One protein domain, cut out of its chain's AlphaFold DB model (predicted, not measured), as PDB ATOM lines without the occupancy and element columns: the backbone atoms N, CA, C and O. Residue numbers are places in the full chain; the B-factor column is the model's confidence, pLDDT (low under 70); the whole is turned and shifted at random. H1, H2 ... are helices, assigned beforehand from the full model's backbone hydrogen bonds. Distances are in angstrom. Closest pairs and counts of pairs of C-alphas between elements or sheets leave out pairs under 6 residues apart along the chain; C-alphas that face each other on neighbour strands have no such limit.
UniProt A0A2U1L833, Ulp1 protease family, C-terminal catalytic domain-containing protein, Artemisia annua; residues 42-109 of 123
ATOM      1  N   CYS A  42     170.083 145.084 140.522       77.25
ATOM      2  CA  CYS A  42     169.787 143.758 139.961       77.25
ATOM      3  C   CYS A  42     168.382 143.260 140.347       77.25
ATOM      4  O   CYS A  42     167.651 142.761 139.492       77.25
ATOM      5  N   GLY A  43     167.958 143.496 141.593       80.25
ATOM      6  CA  GLY A  43     166.614 143.151 142.060       80.25
ATOM      7  C   GLY A  43     165.507 143.912 141.325       80.25
ATOM      8  O   GLY A  43     164.469 143.338 141.010       80.25
ATOM      9  N   ILE A  44     165.738 145.179 140.968       82.94
ATOM     10  CA  ILE A  44     164.767 146.005 140.230       82.94
ATOM     11  C   ILE A  44     164.597 145.475 138.807       82.94
ATOM     12  O   ILE A  44     163.472 145.413 138.309       82.94
ATOM     13  N   PHE A  45     165.692 145.056 138.165       78.94
ATOM     14  CA  PHE A  45     165.624 144.409 136.858       78.94
ATOM     15  C   PHE A  45     164.813 143.118 136.932       78.94
ATOM     16  O   PHE A  45     163.884 142.966 136.142       78.94
ATOM     17  N   VAL A  46     165.101 142.236 137.894       83.12
ATOM     18  CA  VAL A  46     164.355 140.978 138.060       83.12
ATOM     19  C   VAL A  46     162.869 141.253 138.278       83.12
ATOM     20  O   VAL A  46     162.050 140.752 137.512       83.12
ATOM     21  N   MET A  47     162.512 142.116 139.236       87.00
ATOM     22  CA  MET A  47     161.111 142.473 139.499       87.00
ATOM     23  C   MET A  47     160.413 143.012 138.246       87.00
ATOM     24  O   MET A  47     159.298 142.602 137.928       87.00
ATOM     25  N   ARG A  48     161.086 143.874 137.474       85.06
ATOM     26  CA  ARG A  48     160.514 144.439 136.250       85.06
ATOM     27  C   ARG A  48     160.312 143.406 135.140       85.06
ATOM     28  O   ARG A  48     159.320 143.486 134.414       85.06
ATOM     29  N   HIS A  49     161.245 142.468 134.994       80.81
ATOM     30  CA  HIS A  49     161.144 141.394 134.005       80.81
ATOM     31  C   HIS A  49     160.026 140.420 134.383       80.81
ATOM     32  O   HIS A  49     159.232 140.059 133.520       80.81
ATOM     33  N   MET A  50     159.891 140.084 135.668       82.88
ATOM     34  CA  MET A  50     158.813 139.218 136.154       82.88
ATOM     35  C   MET A  50     157.426 139.844 135.971       82.88
ATOM     36  O   MET A  50     156.491 139.135 135.623       82.88
ATOM     37  N   GLU A  51     157.279 141.170 136.089       80.56
ATOM     38  CA  GLU A  51     156.011 141.849 135.758       80.56
ATOM     39  C   GLU A  51     155.577 141.666 134.290       80.56
ATOM     40  O   GLU A  51     154.390 141.755 133.990       80.56
ATOM     41  N   HIS A  52     156.529 141.483 133.369       70.88
ATOM     42  CA  HIS A  52     156.272 141.373 131.920       70.88
ATOM     43  C   HIS A  52     156.382 139.933 131.425       70.88
ATOM     44  O   HIS A  52     156.200 139.672 130.234       70.88
ATOM     45  N   TYR A  53     156.685 139.005 132.328       74.81
ATOM     46  CA  TYR A  53     156.813 137.606 132.000       74.81
ATOM     47  C   TYR A  53     155.426 136.986 131.842       74.81
ATOM     48  O   TYR A  53     154.708 136.775 132.812       74.81
ATOM     49  N   MET A  54     155.063 136.684 130.597       75.50
ATOM     50  CA  MET A  54     153.792 136.041 130.233       75.50
ATOM     51  C   MET A  54     154.020 134.616 129.707       75.50
ATOM     52  O   MET A  54     153.312 134.159 128.815       75.50
ATOM     53  N   GLY A  55     155.075 133.936 130.176       72.62
ATOM     54  CA  GLY A  55     155.465 132.607 129.680       72.62
ATOM     55  C   GLY A  55     156.081 132.602 128.274       72.62
ATOM     56  O   GLY A  55     156.346 131.542 127.715       72.62
ATOM     57  N   THR A  56     156.316 133.776 127.685       73.38
ATOM     58  CA  THR A  56     156.917 133.933 126.355       73.38
ATOM     59  C   THR A  56     158.446 133.999 126.440       73.38
ATOM     60  O   THR A  56     158.989 134.308 127.501       73.38
ATOM     61  N   PRO A  57     159.185 133.724 125.350       68.50
ATOM     62  CA  PRO A  57     160.640 133.844 125.356       68.50
ATOM     63  C   PRO A  57     161.105 135.309 125.438       68.50
ATOM     64  O   PRO A  57     160.428 136.223 124.965       68.50
ATOM     65  N   VAL A  58     162.305 135.512 126.000       65.00
ATOM     66  CA  VAL A  58     162.901 136.821 126.358       65.00
ATOM     67  C   VAL A  58     162.907 137.836 125.210       65.00
ATOM     68  O   VAL A  58     162.781 139.036 125.440       65.00
ATOM     69  N   ILE A  59     162.997 137.372 123.964       65.25
ATOM     70  CA  ILE A  59     162.991 138.220 122.762       65.25
ATOM     71  C   ILE A  59     161.711 139.060 122.607       65.25
ATOM     72  O   ILE A  59     161.746 140.110 121.970       65.25
ATOM     73  N   TYR A  60     160.597 138.631 123.210       64.69
ATOM     74  CA  TYR A  60     159.324 139.355 123.177       64.69
ATOM     75  C   TYR A  60     159.085 140.208 124.425       64.69
ATOM     76  O   TYR A  60     158.073 140.908 124.509       64.69
ATOM     77  N   TRP A  61     159.998 140.184 125.400       67.19
ATOM     78  CA  TRP A  61     159.808 140.897 126.659       67.19
ATOM     79  C   TRP A  61     160.053 142.388 126.469       67.19
ATOM     80  O   TRP A  61     161.175 142.895 126.535       67.19
ATOM     81  N   ARG A  62     158.967 143.133 126.281       68.38
ATOM     82  CA  ARG A  62     159.005 144.595 126.241       68.38
ATOM     83  C   ARG A  62     159.015 145.161 127.661       68.38
ATOM     84  O   ARG A  62     158.021 145.694 128.138       68.38
ATOM     85  N   CYS A  63     160.164 145.080 128.333       71.50
ATOM     86  CA  CYS A  63     160.319 145.575 129.710       71.50
ATOM     87  C   CYS A  63     160.232 147.112 129.829       71.50
ATOM     88  O   CYS A  63     160.009 147.630 130.925       71.50
ATOM     89  N   GLY A  64     160.387 147.846 128.714       79.62
ATOM     90  CA  GLY A  64     160.265 149.312 128.655       79.62
ATOM     91  C   GLY A  64     161.458 150.083 129.238       79.62
ATOM     92  O   GLY A  64     161.352 151.282 129.508       79.62
ATOM     93  N   LEU A  65     162.587 149.405 129.456       79.81
ATOM     94  CA  LEU A  65     163.821 150.018 129.945       79.81
ATOM     95  C   LEU A  65     164.622 150.591 128.778       79.81
ATOM     96  O   LEU A  65     164.794 149.938 127.749       79.81
ATOM     97  N   LEU A  66     165.108 151.819 128.946       77.00
ATOM     98  CA  LEU A  66     165.999 152.446 127.978       77.00
ATOM     99  C   LEU A  66     167.384 151.777 127.997       77.00
ATOM    100  O   LEU A  66     167.748 151.156 129.004       77.00
ATOM    101  N   PRO A  67     168.169 151.933 126.912       72.94
ATOM    102  CA  PRO A  67     169.577 151.553 126.894       72.94
ATOM    103  C   PRO A  67     170.357 152.179 128.053       72.94
ATOM    104  O   PRO A  67     169.985 153.238 128.570       72.94
ATOM    105  N   GLU A  68     171.444 151.515 128.443       73.12
ATOM    106  CA  GLU A  68     172.273 151.901 129.582       73.12
ATOM    107  C   GLU A  68     172.707 153.373 129.501       73.12
ATOM    108  O   GLU A  68     173.220 153.844 128.487       73.12
ATOM    109  N   GLY A  69     172.434 154.132 130.567       74.75
ATOM    110  CA  GLY A  69     172.731 155.560 130.618       74.75
ATOM    111  C   GLY A  69     171.914 156.324 131.659       74.75
ATOM    112  O   GLY A  69     171.086 155.767 132.377       74.75
ATOM    113  N   LYS A  70     172.105 157.650 131.712       78.12
ATOM    114  CA  LYS A  70     171.496 158.533 132.732       78.12
ATOM    115  C   LYS A  70     169.965 158.437 132.788       78.12
ATOM    116  O   LYS A  70     169.366 158.509 133.861       78.12
ATOM    117  N   LYS A  71     169.321 158.258 131.629       78.31
ATOM    118  CA  LYS A  71     167.863 158.098 131.533       78.31
ATOM    119  C   LYS A  71     167.402 156.775 132.148       78.31
ATOM    120  O   LYS A  71     166.415 156.774 132.880       78.31
ATOM    121  N   GLN A  72     168.146 155.689 131.929       81.06
ATOM    122  CA  GLN A  72     167.869 154.392 132.543       81.06
ATOM    123  C   GLN A  72     168.023 154.467 134.066       81.06
ATOM    124  O   GLN A  72     167.136 154.018 134.784       81.06
ATOM    125  N   THR A  73     169.059 155.135 134.580       81.19
ATOM    126  CA  THR A  73     169.232 155.329 136.032       81.19
ATOM    127  C   THR A  73     168.047 156.075 136.657       81.19
ATOM    128  O   THR A  73     167.586 155.724 137.742       81.19
ATOM    129  N   SER A  74     167.488 157.069 135.956       84.88
ATOM    130  CA  SER A  74     166.271 157.763 136.400       84.88
ATOM    131  C   SER A  74     165.042 156.841 136.407       84.88
ATOM    132  O   SER A  74     164.254 156.874 137.357       84.88
ATOM    133  N   GLN A  75     164.886 155.985 135.389       85.12
ATOM    134  CA  GLN A  75     163.821 154.974 135.350       85.12
ATOM    135  C   GLN A  75     163.957 153.972 136.503       85.12
ATOM    136  O   GLN A  75     162.972 153.716 137.196       85.12
ATOM    137  N   LEU A  76     165.167 153.472 136.758       85.38
ATOM    138  CA  LEU A  76     165.454 152.564 137.870       85.38
ATOM    139  C   LEU A  76     165.169 153.229 139.217       85.38
ATOM    140  O   LEU A  76     164.520 152.624 140.060       85.38
ATOM    141  N   GLY A  77     165.522 154.505 139.399       86.06
ATOM    142  CA  GLY A  77     165.184 155.255 140.614       86.06
ATOM    143  C   GLY A  77     163.675 155.440 140.830       86.06
ATOM    144  O   GLY A  77     163.196 155.419 141.965       86.06
ATOM    145  N   LYS A  78     162.889 155.598 139.756       87.31
ATOM    146  CA  LYS A  78     161.415 155.623 139.839       87.31
ATOM    147  C   LYS A  78     160.846 154.247 140.189       87.31
ATOM    148  O   LYS A  78     159.988 154.166 141.064       87.31
ATOM    149  N   LEU A  79     161.335 153.190 139.539       87.06
ATOM    150  CA  LEU A  79     160.927 151.811 139.818       87.06
ATOM    151  C   LEU A  79     161.272 151.408 141.251       87.06
ATOM    152  O   LEU A  79     160.418 150.865 141.941       87.06
ATOM    153  N   LYS A  80     162.463 151.776 141.726       88.88
ATOM    154  CA  LYS A  80     162.897 151.558 143.104       88.88
ATOM    155  C   LYS A  80     161.890 152.108 144.106       88.88
ATOM    156  O   LYS A  80     161.339 151.351 144.885       88.88
ATOM    157  N   ARG A  81     161.556 153.399 144.008       86.38
ATOM    158  CA  ARG A  81     160.565 154.024 144.900       86.38
ATOM    159  C   ARG A  81     159.194 153.357 144.825       86.38
ATOM    160  O   ARG A  81     158.523 153.239 145.842       86.38
ATOM    161  N   LYS A  82     158.773 152.920 143.635       88.44
ATOM    162  CA  LYS A  82     157.504 152.204 143.450       88.44
ATOM    163  C   LYS A  82     157.513 150.852 144.171       88.44
ATOM    164  O   LYS A  82     156.516 150.511 144.801       88.44
ATOM    165  N   TYR A  83     158.603 150.097 144.061       84.44
ATOM    166  CA  TYR A  83     158.746 148.803 144.725       84.44
ATOM    167  C   TYR A  83     158.912 148.956 146.235       84.44
ATOM    168  O   TYR A  83     158.186 148.301 146.974       84.44
ATOM    169  N   ASP A  84     159.748 149.892 146.683       83.69
ATOM    170  CA  ASP A  84     159.943 150.198 148.101       83.69
ATOM    171  C   ASP A  84     158.614 150.606 148.757       83.69
ATOM    172  O   ASP A  84     158.255 150.070 149.796       83.69
ATOM    173  N   ALA A  85     157.821 151.481 148.123       83.44
ATOM    174  CA  ALA A  85     156.513 151.873 148.653       83.44
ATOM    175  C   ALA A  85     155.536 150.690 148.750       83.44
ATOM    176  O   ALA A  85     154.801 150.583 149.724       83.44
ATOM    177  N   ARG A  86     155.525 149.788 147.759       81.88
ATOM    178  CA  ARG A  86     154.676 148.584 147.793       81.88
ATOM    179  C   ARG A  86     155.102 147.607 148.884       81.88
ATOM    180  O   ARG A  86     154.231 147.015 149.508       81.88
ATOM    181  N   LEU A  87     156.407 147.456 149.098       81.62
ATOM    182  CA  LEU A  87     156.959 146.596 150.138       81.62
ATOM    183  C   LEU A  87     156.703 147.178 151.532       81.62
ATOM    184  O   LEU A  87     156.282 146.460 152.422       81.62
ATOM    185  N   LEU A  88     156.895 148.485 151.718       81.75
ATOM    186  CA  LEU A  88     156.648 149.149 153.002       81.75
ATOM    187  C   LEU A  88     155.160 149.176 153.373       81.75
ATOM    188  O   LEU A  88     154.817 149.094 154.546       81.75
ATOM    189  N   LEU A  89     154.272 149.300 152.382       77.12
ATOM    190  CA  LEU A  89     152.824 149.340 152.596       77.12
ATOM    191  C   LEU A  89     152.163 147.952 152.579       77.12
ATOM    192  O   LEU A  89     150.944 147.882 152.738       77.12
ATOM    193  N   SER A  90     152.908 146.853 152.385       81.38
ATOM    194  CA  SER A  90     152.324 145.500 152.344       81.38
ATOM    195  C   SER A  90     151.613 145.153 153.649       81.38
ATOM    196  O   SER A  90     150.468 144.707 153.627       81.38
ATOM    197  N   GLU A  91     152.248 145.458 154.779       67.75
ATOM    198  CA  GLU A  91     151.718 145.164 156.113       67.75
ATOM    199  C   GLU A  91     150.483 146.008 156.438       67.75
ATOM    200  O   GLU A  91     149.494 145.507 156.976       67.75
ATOM    201  N   CYS A  92     150.481 147.281 156.034       71.00
ATOM    202  CA  CYS A  92     149.309 148.142 156.180       71.00
ATOM    203  C   CYS A  92     148.129 147.644 155.331       71.00
ATOM    204  O   CYS A  92     146.982 147.745 155.761       71.00
ATOM    205  N   ASN A  93     148.398 147.086 154.145       64.00
ATOM    206  CA  ASN A  93     147.357 146.499 153.302       64.00
ATOM    207  C   ASN A  93     146.765 145.227 153.928       64.00
ATOM    208  O   ASN A  93     145.553 145.056 153.879       64.00
ATOM    209  N   LEU A  94     147.581 144.390 154.580       72.19
ATOM    210  CA  LEU A  94     147.117 143.195 155.303       72.19
ATOM    211  C   LEU A  94     146.231 143.542 156.510       72.19
ATOM    212  O   LEU A  94     145.252 142.856 156.801       72.19
ATOM    213  N   GLN A  95     146.557 144.620 157.224       71.06
ATOM    214  CA  GLN A  95     145.786 145.050 158.395       71.06
ATOM    215  C   GLN A  95     144.489 145.775 158.030       71.06
ATOM    216  O   GLN A  95     143.520 145.711 158.790       71.06
ATOM    217  N   LYS A  96     144.446 146.434 156.867       76.38
ATOM    218  CA  LYS A  96     143.266 147.161 156.392       76.38
ATOM    219  C   LYS A  96     142.026 146.270 156.332       76.38
ATOM    220  O   LYS A  96     140.972 146.683 156.805       76.38
ATOM    221  N   ASP A  97     142.156 145.056 155.808       78.38
ATOM    222  CA  ASP A  97     141.020 144.144 155.634       78.38
ATOM    223  C   ASP A  97     140.453 143.679 156.981       78.38
ATOM    224  O   ASP A  97     139.236 143.649 157.179       78.38
ATOM    225  N   ASN A  98     141.332 143.421 157.952       79.75
ATOM    226  CA  ASN A  98     140.938 143.086 159.319       79.75
ATOM    227  C   ASN A  98     140.210 144.253 159.999       79.75
ATOM    228  O   ASN A  98     139.148 144.054 160.590       79.75
ATOM    229  N   ILE A  99     140.738 145.475 159.875       80.50
ATOM    230  CA  ILE A  99     140.118 146.679 160.445       80.50
ATOM    231  C   ILE A  99     138.758 146.944 159.789       80.50
ATOM    232  O   ILE A  99     137.778 147.177 160.494       80.50
ATOM    233  N   CYS A 100     138.656 146.847 158.460       80.00
ATOM    234  CA  CYS A 100     137.386 146.995 157.746       80.00
ATOM    235  C   CYS A 100     136.351 145.952 158.190       80.00
ATOM    236  O   CYS A 100     135.192 146.300 158.415       80.00
ATOM    237  N   THR A 101     136.769 144.700 158.384       83.12
ATOM    238  CA  THR A 101     135.892 143.626 158.873       83.12
ATOM    239  C   THR A 101     135.412 143.902 160.300       83.12
ATOM    240  O   THR A 101     134.225 143.769 160.604       83.12
ATOM    241  N   GLN A 102     136.308 144.351 161.184       84.62
ATOM    242  CA  GLN A 102     135.948 144.728 162.553       84.62
ATOM    243  C   GLN A 102     135.001 145.932 162.591       84.62
ATOM    244  O   GLN A 102     134.015 145.903 163.328       84.62
ATOM    245  N   MET A 103     135.248 146.963 161.776       85.06
ATOM    246  CA  MET A 103     134.365 148.127 161.660       85.06
ATOM    247  C   MET A 103     132.966 147.725 161.184       85.06
ATOM    248  O   MET A 103     131.987 148.160 161.786       85.06
ATOM    249  N   ALA A 104     132.857 146.860 160.170       83.88
ATOM    250  CA  ALA A 104     131.569 146.332 159.717       83.88
ATOM    251  C   ALA A 104     130.826 145.607 160.854       83.88
ATOM    252  O   ALA A 104     129.660 145.897 161.117       83.88
ATOM    253  N   CYS A 105     131.525 144.755 161.609       79.69
ATOM    254  CA  CYS A 105     130.943 144.045 162.751       79.69
ATOM    255  C   CYS A 105     130.472 144.994 163.874       79.69
ATOM    256  O   CYS A 105     129.435 144.763 164.498       79.69
ATOM    257  N   ILE A 106     131.210 146.075 164.143       82.88
ATOM    258  CA  ILE A 106     130.827 147.094 165.133       82.88
ATOM    259  C   ILE A 106     129.579 147.857 164.672       82.88
ATOM    260  O   ILE A 106     128.680 148.100 165.477       82.88
ATOM    261  N   LEU A 107     129.494 148.213 163.387       78.62
ATOM    262  CA  LEU A 107     128.325 148.893 162.828       78.62
ATOM    263  C   LEU A 107     127.069 148.023 162.922       78.62
ATOM    264  O   LEU A 107     126.039 148.517 163.374       78.62
ATOM    265  N   GLU A 108     127.158 146.732 162.597       75.56
ATOM    266  CA  GLU A 108     126.014 145.817 162.722       75.56
ATOM    267  C   GLU A 108     125.530 145.674 164.171       75.56
ATOM    268  O   GLU A 108     124.327 145.676 164.434       75.56
ATOM    269  N   LYS A 109     126.453 145.637 165.137       71.69
ATOM    270  CA  LYS A 109     126.112 145.577 166.568       71.69
ATOM    271  C   LYS A 109     125.476 146.873 167.085       71.69
ATOM    272  O   LYS A 109     124.640 146.822 167.986       71.69
TER     273      LYS A 109
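AT A GLANCE: This is residues 42 to 109 of the 123 residues of the protein "Ulp1 protease family, C-terminal catalytic domain-containing protein" of Artemisia annua (UniProt A0A2U1L833). A long helical arm, H3, carries on the line of H2 with a change of direction, and residues 84 to 109 stick out from a small body where H1 is set across H2 and a loop, residues 53 to 69, joins them. The printed part has 68 residues with three named helices, H1, H2, H3 in chain order, no named strand, and is all helix. It is extended, with a radius of gyration of the C-alphas of 18.6 A and spans of 59 by 29 by 15 A.

HOW THE PARTS SIT: H3, residues 90 to 109, and H2, residues 70 to 88, meet only through their link, which is tight. H1, residues 42 to 52, and H2 only just touch, with 3 pairs of C-alphas within 8 A, through residues 76 to 80 of H2 alone; the closest C-alphas, of Ile 44 and Lys 80, are 6.5 A apart. Their lines are about perpendicular, at 80 degrees. H1 and H3 are apart. In H2 every O i to N i+4 pair is within hydrogen-bond range, in H1 6 of 7, in H3 14 of 16.

IN THESE COORDINATES: H3 measures 29.8 A and ends at C-alpha 109 (126.112, 145.577, 166.568). H2 measures 26.8 A; H1, 15.9 A, begins at C-alpha 42 (169.787, 143.758, 139.961).

THE WHOLE: The farthest C-alphas, of Gly 69 and Lys 109, are 59.7 A apart. The printed part has no cut. The link from H1 to H2 is long, 17 residues. The pLDDT is under 70 at residues 57 to 62, 91 and 93.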